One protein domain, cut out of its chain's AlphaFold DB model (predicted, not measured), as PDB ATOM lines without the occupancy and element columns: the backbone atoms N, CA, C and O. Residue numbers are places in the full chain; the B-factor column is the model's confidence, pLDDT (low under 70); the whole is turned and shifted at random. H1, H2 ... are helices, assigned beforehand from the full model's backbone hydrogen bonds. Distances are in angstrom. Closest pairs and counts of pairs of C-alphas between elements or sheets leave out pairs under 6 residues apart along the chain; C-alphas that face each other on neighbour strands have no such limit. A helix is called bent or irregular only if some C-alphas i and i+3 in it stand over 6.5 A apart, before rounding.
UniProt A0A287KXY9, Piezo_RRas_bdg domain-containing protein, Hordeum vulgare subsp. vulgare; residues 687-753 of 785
ATOM      1  N   PHE A 687      34.563   3.759 -10.369       68.88
ATOM      2  CA  PHE A 687      33.223   4.242 -10.006       68.88
ATOM      3  C   PHE A 687      32.195   4.065 -11.139       68.88
ATOM      4  O   PHE A 687      31.093   3.565 -10.910       68.88
ATOM      5  N   LEU A 688      32.588   4.395 -12.374       69.94
ATOM      6  CA  LEU A 688      31.741   4.287 -13.566       69.94
ATOM      7  C   LEU A 688      31.353   2.839 -13.917       69.94
ATOM      8  O   LEU A 688      30.269   2.635 -14.457       69.94
ATOM      9  N   THR A 689      32.172   1.831 -13.581       69.25
ATOM     10  CA  THR A 689      31.848   0.418 -13.860       69.25
ATOM     11  C   THR A 689      31.023  -0.249 -12.755       69.25
ATOM     12  O   THR A 689      30.474  -1.329 -12.957       69.25
ATOM     13  N   SER A 690      30.855   0.414 -11.603       72.00
ATOM     14  CA  SER A 690      30.188  -0.148 -10.416       72.00
ATOM     15  C   SER A 690      28.686  -0.435 -10.572       72.00
ATOM     16  O   SER A 690      28.139  -1.237  -9.812       72.00
ATOM     17  N   LYS A 691      28.008   0.216 -11.527       77.38
ATOM     18  CA  LYS A 691      26.586   0.021 -11.854       77.38
ATOM     19  C   LYS A 691      26.365   0.172 -13.357       77.38
ATOM     20  O   LYS A 691      26.907   1.088 -13.971       77.38
ATOM     21  N   VAL A 692      25.507  -0.670 -13.930       78.19
ATOM     22  CA  VAL A 692      25.070  -0.548 -15.328       78.19
ATOM     23  C   VAL A 692      23.912   0.446 -15.398       78.19
ATOM     24  O   VAL A 692      22.786   0.121 -15.033       78.19
ATOM     25  N   THR A 693      24.190   1.670 -15.842       85.62
ATOM     26  CA  THR A 693      23.178   2.707 -16.102       85.62
ATOM     27  C   THR A 693      23.516   3.451 -17.394       85.62
ATOM     28  O   THR A 693      24.676   3.490 -17.808       85.62
ATOM     29  N   GLN A 694      22.523   4.085 -18.025       83.12
ATOM     30  CA  GLN A 694      22.739   4.891 -19.233       83.12
ATOM     31  C   GLN A 694      23.695   6.073 -18.993       83.12
ATOM     32  O   GLN A 694      24.519   6.382 -19.853       83.12
ATOM     33  N   VAL A 695      23.632   6.686 -17.805       85.38
ATOM     34  CA  VAL A 695      24.540   7.766 -17.385       85.38
ATOM     35  C   VAL A 695      25.971   7.245 -17.240       85.38
ATOM     36  O   VAL A 695      26.895   7.860 -17.767       85.38
ATOM     37  N   ASN A 696      26.164   6.083 -16.608       85.44
ATOM     38  CA  ASN A 696      27.486   5.476 -16.449       85.44
ATOM     39  C   ASN A 696      28.085   5.038 -17.793       85.44
ATOM     40  O   ASN A 696      29.268   5.260 -18.028       85.44
ATOM     41  N   TYR A 697      27.273   4.479 -18.698       87.00
ATOM     42  CA  TYR A 697      27.696   4.113 -20.053       87.00
ATOM     43  C   TYR A 697      28.165   5.336 -20.860       87.00
ATOM     44  O   TYR A 697      29.263   5.328 -21.420       87.00
ATOM     45  N   LEU A 698      27.370   6.413 -20.876       86.69
ATOM     46  CA  LEU A 698      27.734   7.654 -21.565       86.69
ATOM     47  C   LEU A 698      28.961   8.320 -20.921       86.69
ATOM     48  O   LEU A 698      29.872   8.740 -21.633       86.69
ATOM     49  N   GLY A 699      29.018   8.360 -19.588       86.44
ATOM     50  CA  GLY A 699      30.143   8.900 -18.825       86.44
ATOM     51  C   GLY A 699      31.444   8.129 -19.053       86.44
ATOM     52  O   GLY A 699      32.485   8.746 -19.251       86.44
ATOM     53  N   PHE A 700      31.396   6.794 -19.116       88.56
ATOM     54  CA  PHE A 700      32.560   5.960 -19.428       88.56
ATOM     55  C   PHE A 700      33.040   6.144 -20.875       88.56
ATOM     56  O   PHE A 700      34.243   6.225 -21.124       88.56
ATOM     57  N   ARG A 701      32.112   6.298 -21.829       87.81
ATOM     58  CA  ARG A 701      32.453   6.628 -23.220       87.81
ATOM     59  C   ARG A 701      33.085   8.019 -23.348       87.81
ATOM     60  O   ARG A 701      34.052   8.158 -24.089       87.81
ATOM     61  N   LEU A 702      32.578   9.024 -22.628       89.00
ATOM     62  CA  LEU A 702      33.171  10.366 -22.581       89.00
ATOM     63  C   LEU A 702      34.563  10.336 -21.928       89.00
ATOM     64  O   LEU A 702      35.507  10.901 -22.468       89.00
ATOM     65  N   TYR A 703      34.708   9.609 -20.821       88.25
ATOM     66  CA  TYR A 703      35.974   9.391 -20.120       88.25
ATOM     67  C   TYR A 703      37.047   8.748 -21.021       88.25
ATOM     68  O   TYR A 703      38.185   9.210 -21.025       88.25
ATOM     69  N   ARG A 704      36.687   7.749 -21.845       89.12
ATOM     70  CA  ARG A 704      37.592   7.145 -22.848       89.12
ATOM     71  C   ARG A 704      37.855   8.054 -24.065       89.12
ATOM     72  O   ARG A 704      38.810   7.813 -24.793       89.12
ATOM     73  N   ALA A 705      37.034   9.081 -24.294       88.31
ATOM     74  CA  ALA A 705      37.218  10.055 -25.374       88.31
ATOM     75  C   ALA A 705      38.109  11.253 -24.985       88.31
ATOM     76  O   ALA A 705      38.526  12.003 -25.866       88.31
ATOM     77  N   LEU A 706      38.411  11.446 -23.695       87.62
ATOM     78  CA  LEU A 706      39.360  12.465 -23.244       87.62
ATOM     79  C   LEU A 706      40.804  12.003 -23.533       87.62
ATOM     80  O   LEU A 706      41.197  10.934 -23.056       87.62
ATOM     81  N   PRO A 707      41.611  12.781 -24.284       88.12
ATOM     82  CA  PRO A 707      42.961  12.375 -24.670       88.12
ATOM     83  C   PRO A 707      43.869  12.226 -23.446       88.12
ATOM     84  O   PRO A 707      43.774  13.003 -22.495       88.12
ATOM     85  N   PHE A 708      44.746  11.219 -23.480       86.81
ATOM     86  CA  PHE A 708      45.718  10.838 -22.440       86.81
ATOM     87  C   PHE A 708      45.156  10.477 -21.051       86.81
ATOM     88  O   PHE A 708      45.832   9.785 -20.298       86.81
ATOM     89  N   LEU A 709      43.941  10.886 -20.674       88.06
ATOM     90  CA  LEU A 709      43.444  10.765 -19.297       88.06
ATOM     91  C   LEU A 709      43.288   9.302 -18.851       88.06
ATOM     92  O   LEU A 709      43.717   8.942 -17.752       88.06
ATOM     93  N   TYR A 710      42.728   8.443 -19.708       88.25
ATOM     94  CA  TYR A 710      42.629   7.002 -19.437       88.25
ATOM     95  C   TYR A 710      44.011   6.333 -19.362       88.25
ATOM     96  O   TYR A 710      44.272   5.548 -18.449       88.25
ATOM     97  N   GLU A 711      44.909   6.684 -20.283       90.44
ATOM     98  CA  GLU A 711      46.262   6.125 -20.396       90.44
ATOM     99  C   GLU A 711      47.111   6.488 -19.172       90.44
ATOM    100  O   GLU A 711      47.628   5.602 -18.489       90.44
ATOM    101  N   LEU A 712      47.169   7.779 -18.825       89.75
ATOM    102  CA  LEU A 712      47.844   8.296 -17.634       89.75
ATOM    103  C   LEU A 712      47.300   7.647 -16.359       89.75
ATOM    104  O   LEU A 712      48.091   7.239 -15.512       89.75
ATOM    105  N   ARG A 713      45.974   7.478 -16.233       88.62
ATOM    106  CA  ARG A 713      45.369   6.757 -15.100       88.62
ATOM    107  C   ARG A 713      45.837   5.303 -15.038       88.62
ATOM    108  O   ARG A 713      46.162   4.838 -13.952       88.62
ATOM    109  N   CYS A 714      45.899   4.585 -16.160       88.06
ATOM    110  CA  CYS A 714      46.314   3.177 -16.158       88.06
ATOM    111  C   CYS A 714      47.806   3.002 -15.837       88.06
ATOM    112  O   CYS A 714      48.162   2.066 -15.123       88.06
ATOM    113  N   VAL A 715      48.667   3.908 -16.315       91.31
ATOM    114  CA  VAL A 715      50.111   3.904 -16.016       91.31
ATOM    115  C   VAL A 715      50.388   4.308 -14.566       91.31
ATOM    116  O   VAL A 715      51.202   3.669 -13.902       91.31
ATOM    117  N   LEU A 716      49.683   5.319 -14.048       90.50
ATOM    118  CA  LEU A 716      49.789   5.752 -12.653       90.50
ATOM    119  C   LEU A 716      49.303   4.637 -11.712       90.50
ATOM    120  O   LEU A 716      50.059   4.220 -10.834       90.50
ATOM    121  N   ASP A 717      48.111   4.077 -11.957       87.50
ATOM    122  CA  ASP A 717      47.579   2.940 -11.196       87.50
ATOM    123  C   ASP A 717      48.540   1.730 -11.232       87.50
ATOM    124  O   ASP A 717      48.766   1.120 -10.189       87.50
ATOM    125  N   TRP A 718      49.174   1.410 -12.371       90.31
ATOM    126  CA  TRP A 718      50.210   0.362 -12.438       90.31
ATOM    127  C   TRP A 718      51.430   0.697 -11.570       90.31
ATOM    128  O   TRP A 718      51.834  -0.106 -10.734       90.31
ATOM    129  N   SER A 719      51.998   1.898 -11.722       90.88
ATOM    130  CA  SER A 719      53.233   2.300 -11.031       90.88
ATOM    131  C   SER A 719      53.096   2.419  -9.506       90.88
ATOM    132  O   SER A 719      54.083   2.288  -8.786       90.88
ATOM    133  N   CYS A 720      51.880   2.657  -9.005       85.94
ATOM    134  CA  CYS A 720      51.603   2.808  -7.577       85.94
ATOM    135  C   CYS A 720      51.033   1.546  -6.911       85.94
ATOM    136  O   CYS A 720      50.876   1.550  -5.688       85.94
ATOM    137  N   THR A 721      50.724   0.484  -7.666       83.19
ATOM    138  CA  THR A 721      50.187  -0.772  -7.117       83.19
ATOM    139  C   THR A 721      51.233  -1.879  -7.047       83.19
ATOM    140  O   THR A 721      52.075  -2.051  -7.924       83.19
ATOM    141  N   THR A 722      51.161  -2.691  -5.993       84.00
ATOM    142  CA  THR A 722      51.997  -3.886  -5.833       84.00
ATOM    143  C   THR A 722      51.456  -5.036  -6.688       84.00
ATOM    144  O   THR A 722      50.757  -5.930  -6.208       84.00
ATOM    145  N   THR A 723      51.762  -4.991  -7.985       84.75
ATOM    146  CA  THR A 723      51.356  -5.985  -8.988       84.75
ATOM    147  C   THR A 723      52.531  -6.846  -9.461       84.75
ATOM    148  O   THR A 723      53.676  -6.403  -9.483       84.75
ATOM    149  N   SER A 724      52.245  -8.091  -9.849       87.69
ATOM    150  CA  SER A 724      53.197  -9.007 -10.497       87.69
ATOM    151  C   SER A 724      53.115  -8.984 -12.030       87.69
ATOM    152  O   SER A 724      53.879  -9.681 -12.694       87.69
ATOM    153  N   LEU A 725      52.187  -8.206 -12.602       88.19
ATOM    154  CA  LEU A 725      52.013  -8.063 -14.047       88.19
ATOM    155  C   LEU A 725      52.958  -7.003 -14.626       88.19
ATOM    156  O   LEU A 725      53.152  -5.935 -14.037       88.19
ATOM    157  N   THR A 726      53.478  -7.258 -15.829       91.94
ATOM    158  CA  THR A 726      54.197  -6.230 -16.588       91.94
ATOM    159  C   THR A 726      53.252  -5.081 -16.957       91.94
ATOM    160  O   THR A 726      52.040  -5.275 -17.076       91.94
ATOM    161  N   MET A 727      53.801  -3.887 -17.199       90.00
ATOM    162  CA  MET A 727      53.032  -2.725 -17.669       90.00
ATOM    163  C   MET A 727      52.193  -3.043 -18.920       90.00
ATOM    164  O   MET A 727      51.068  -2.567 -19.054       90.00
ATOM    165  N   TYR A 728      52.715  -3.869 -19.828       91.25
ATOM    166  CA  TYR A 728      52.036  -4.231 -21.072       91.25
ATOM    167  C   TYR A 728      50.863  -5.197 -20.842       91.25
ATOM    168  O   TYR A 728      49.792  -5.019 -21.422       91.25
ATOM    169  N   ASP A 729      51.031  -6.179 -19.953       91.50
ATOM    170  CA  ASP A 729      49.957  -7.114 -19.591       91.50
ATOM    171  C   ASP A 729      48.874  -6.431 -18.745       91.50
ATOM    172  O   ASP A 729      47.690  -6.736 -18.886       91.50
ATOM    173  N   TRP A 730      49.260  -5.449 -17.926       89.75
ATOM    174  CA  TRP A 730      48.337  -4.588 -17.189       89.75
ATOM    175  C   TRP A 730      47.477  -3.722 -18.118       89.75
ATOM    176  O   TRP A 730      46.253  -3.721 -17.997       89.75
ATOM    177  N   LEU A 731      48.095  -3.032 -19.086       90.81
ATOM    178  CA  LEU A 731      47.374  -2.218 -20.072       90.81
ATOM    179  C   LEU A 731      46.410  -3.063 -20.921       90.81
ATOM    180  O   LEU A 731      45.280  -2.641 -21.163       90.81
ATOM    181  N   LYS A 732      46.807  -4.285 -21.305       91.06
ATOM    182  CA  LYS A 732      45.901  -5.257 -21.943       91.06
ATOM    183  C   LYS A 732      44.716  -5.622 -21.052       91.06
ATOM    184  O   LYS A 732      43.591  -5.673 -21.536       91.06
ATOM    185  N   LEU A 733      44.960  -5.905 -19.773       88.31
ATOM    186  CA  LEU A 733      43.920  -6.316 -18.829       88.31
ATOM    187  C   LEU A 733      42.890  -5.196 -18.593       88.31
ATOM    188  O   LEU A 733      41.691  -5.472 -18.585       88.31
ATOM    189  N   GLU A 734      43.337  -3.944 -18.476       87.00
ATOM    190  CA  GLU A 734      42.457  -2.770 -18.376       87.00
ATOM    191  C   GLU A 734      41.659  -2.516 -19.672       87.00
ATOM    192  O   GLU A 734      40.451  -2.297 -19.581       87.00
ATOM    193  N   ASP A 735      42.252  -2.609 -20.873       89.50
ATOM    194  CA  ASP A 735      41.499  -2.411 -22.131       89.50
ATOM    195  C   ASP A 735      40.501  -3.548 -22.415       89.50
ATOM    196  O   ASP A 735      39.384  -3.298 -22.883       89.50
ATOM    197  N   ILE A 736      40.845  -4.795 -22.066       89.88
ATOM    198  CA  ILE A 736      39.905  -5.924 -22.111       89.88
ATOM    199  C   ILE A 736      38.736  -5.665 -21.153       89.88
ATOM    200  O   ILE A 736      37.584  -5.789 -21.567       89.88
ATOM    201  N   TYR A 737      38.998  -5.253 -19.906       86.12
ATOM    202  CA  TYR A 737      37.951  -4.928 -18.928       86.12
ATOM    203  C   TYR A 737      37.064  -3.762 -19.400       86.12
ATOM    204  O   TYR A 737      35.838  -3.870 -19.373       86.12
ATOM    205  N   ALA A 738      37.662  -2.683 -19.916       87.56
ATOM    206  CA  ALA A 738      36.956  -1.521 -20.452       87.56
ATOM    207  C   ALA A 738      36.059  -1.871 -21.652       87.56
ATOM    208  O   ALA A 738      34.911  -1.423 -21.736       87.56
ATOM    209  N   SER A 739      36.570  -2.682 -22.578       88.88
ATOM    210  CA  SER A 739      35.842  -3.107 -23.777       88.88
ATOM    211  C   SER A 739      34.710  -4.081 -23.437       88.88
ATOM    212  O   SER A 739      33.603  -3.955 -23.959       88.88
ATOM    213  N   LEU A 740      34.945  -4.999 -22.497       88.06
ATOM    214  CA  LEU A 740      33.941  -5.932 -21.992       88.06
ATOM    215  C   LEU A 740      32.829  -5.187 -21.225       88.06
ATOM    216  O   LEU A 740      31.648  -5.436 -21.465       88.06
ATOM    217  N   PHE A 741      33.171  -4.208 -20.379       86.12
ATOM    218  CA  PHE A 741      32.185  -3.366 -19.691       86.12
ATOM    219  C   PHE A 741      31.282  -2.600 -20.673       86.12
ATOM    220  O   PHE A 741      30.061  -2.606 -20.510       86.12
ATOM    221  N   LEU A 742      31.852  -2.010 -21.733       87.25
ATOM    222  CA  LEU A 742      31.075  -1.361 -22.800       87.25
ATOM    223  C   LEU A 742      30.090  -2.333 -23.469       87.25
ATOM    224  O   LEU A 742      28.936  -1.965 -23.694       87.25
ATOM    225  N   VAL A 743      30.506  -3.579 -23.729       87.88
ATOM    226  CA  VAL A 743      29.615  -4.627 -24.256       87.88
ATOM    227  C   VAL A 743      28.515  -4.988 -23.251       87.88
ATOM    228  O   VAL A 743      27.360  -5.057 -23.659       87.88
ATOM    229  N   LYS A 744      28.817  -5.143 -21.951       85.44
ATOM    230  CA  LYS A 744      27.805  -5.426 -20.907       85.44
ATOM    231  C   LYS A 744      26.771  -4.296 -20.788       85.44
ATOM    232  O   LYS A 744      25.587  -4.554 -20.577       85.44
ATOM    233  N   CYS A 745      27.194  -3.040 -20.943       85.06
ATOM    234  CA  CYS A 745      26.278  -1.900 -20.999       85.06
ATOM    235  C   CYS A 745      25.376  -1.940 -22.238       85.06
ATOM    236  O   CYS A 745      24.172  -1.744 -22.105       85.06
ATOM    237  N   ASP A 746      25.927  -2.214 -23.423       84.88
ATOM    238  CA  ASP A 746      25.145  -2.291 -24.661       84.88
ATOM    239  C   ASP A 746      24.153  -3.468 -24.652       84.88
ATOM    240  O   ASP A 746      22.990  -3.296 -25.017       84.88
ATOM    241  N   THR A 747      24.563  -4.651 -24.173       84.50
ATOM    242  CA  THR A 747      23.667  -5.815 -24.087       84.50
ATOM    243  C   THR A 747      22.511  -5.578 -23.121       84.50
ATOM    244  O   THR A 747      21.368  -5.830 -23.493       84.50
ATOM    245  N   ILE A 748      22.768  -5.049 -21.921       85.00
ATOM    246  CA  ILE A 748      21.725  -4.841 -20.903       85.00
ATOM    247  C   ILE A 748      20.827  -3.639 -21.225       85.00
ATOM    248  O   ILE A 748      19.617  -3.726 -21.040       85.00
ATOM    249  N   LEU A 749      21.380  -2.520 -21.702       82.56
ATOM    250  CA  LEU A 749      20.592  -1.305 -21.932       82.56
ATOM    251  C   LEU A 749      19.866  -1.324 -23.284       82.56
ATOM    252  O   LEU A 749      18.675  -1.021 -23.348       82.56
ATOM    253  N   ASN A 750      20.578  -1.673 -24.358       78.44
ATOM    254  CA  ASN A 750      20.077  -1.512 -25.724       78.44
ATOM    255  C   ASN A 750      19.511  -2.817 -26.301       78.44
ATOM    256  O   ASN A 750      18.528  -2.768 -27.037       78.44
ATOM    257  N   ARG A 751      20.111  -3.979 -25.995       78.88
ATOM    258  CA  ARG A 751      19.710  -5.261 -26.615       78.88
ATOM    259  C   ARG A 751      18.659  -6.032 -25.822       78.88
ATOM    260  O   ARG A 751      17.758  -6.583 -26.439       78.88
ATOM    261  N   ALA A 752      18.719  -6.043 -24.490       76.38
ATOM    262  CA  ALA A 752      17.746  -6.762 -23.659       76.38
ATOM    263  C   ALA A 752      16.303  -6.247 -23.840       76.38
ATOM    264  O   ALA A 752      15.353  -7.008 -23.688       76.38
ATOM    265  N   ASN A 753      16.152  -4.972 -24.213       73.06
ATOM    266  CA  ASN A 753      14.867  -4.327 -24.487       73.06
ATOM    267  C   ASN A 753      14.389  -4.464 -25.948       73.06
ATOM    268  O   ASN A 753      13.274  -4.044 -26.246       73.06
TER     269      ASN A 753
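AT A GLANCE: This is residues 687 to 753 of the 785 residues of the protein "Piezo_RRas_bdg domain-containing protein" of Hordeum vulgare subsp. vulgare (UniProt A0A287KXY9). One long straight helix, H3, makes the long side of a triangle, and two shorter helices, H1 and H2, make the other two sides. H1 and H2 meet at a corner away from H3; the first residues of H1 come back to the later part of H3, and the later part of H2 comes to the first part of H3. Residues 687 to 693, before H1, run one way and the chain then folds back into H1. The printed part has 67 residues with three named helices, in the order H1, H2, H3, and no named strand; the class is all helix. It is only just loose, close to compact, with a radius of gyration of the C-alphas of 13.3 A, and elongated, spanning 41 by 22 by 16 A.

HOW THE PARTS SIT: H1, residues 694 to 705, and H2, residues 709 to 720, only just touch, with 3 pairs of C-alphas within 8 A, and they touch only at the corner by their link. Their closest C-alphas are those of Arg 704 and Tyr 710, 6.1 A apart, and their lines are about perpendicular at 84 degrees. H1 touches H3, residues 727 to 751, with residues 694 to 697 alone, and H3 touches H1 with residues 742 to 749 alone. The closest C-alphas of the two are those of Tyr 697 and Cys 745, 6.2 A apart. H1 and H3 run opposite ways at a steep tilt of 35.4 degrees, only just past shallow. H2 touches H3 with residues 714 to 718 alone, and H3 touches H2 with residues 727 to 734 alone. Their closest C-alphas are those of Trp 718 and Met 727, 6.7 A apart, and they run opposite ways at a steep tilt of 48 degrees. In H1, H2 and H3 every O i to N i+4 pair is within hydrogen-bond range.

IN THESE COORDINATES: H1 begins at Gln 694, C-alpha at (22.739, 4.891, -19.233), and ends at Ala 705, a length of 16.6 A. H2 goes from Leu 709, C-alpha at (43.444, 10.765, -19.297), to Cys 720, over 16.3 A. H3 goes from Met 727 to Arg 751, C-alpha at (19.710, -5.261, -26.615), over 34.6 A. H3 is neither bent nor irregular, but only just: C-alphas 748 and 751 are 6.1 A apart.

THE WHOLE: The two C-alphas farthest apart, those of Thr 722 and Asn 753, are 41.6 A apart. The printed part has no cut. The link from H1 to H2 is tight, with 3 residues, and that from H2 to H3 is short, with 6. The mean pLDDT of the printed part is 85.7, and residues 687 to 689 are under 70.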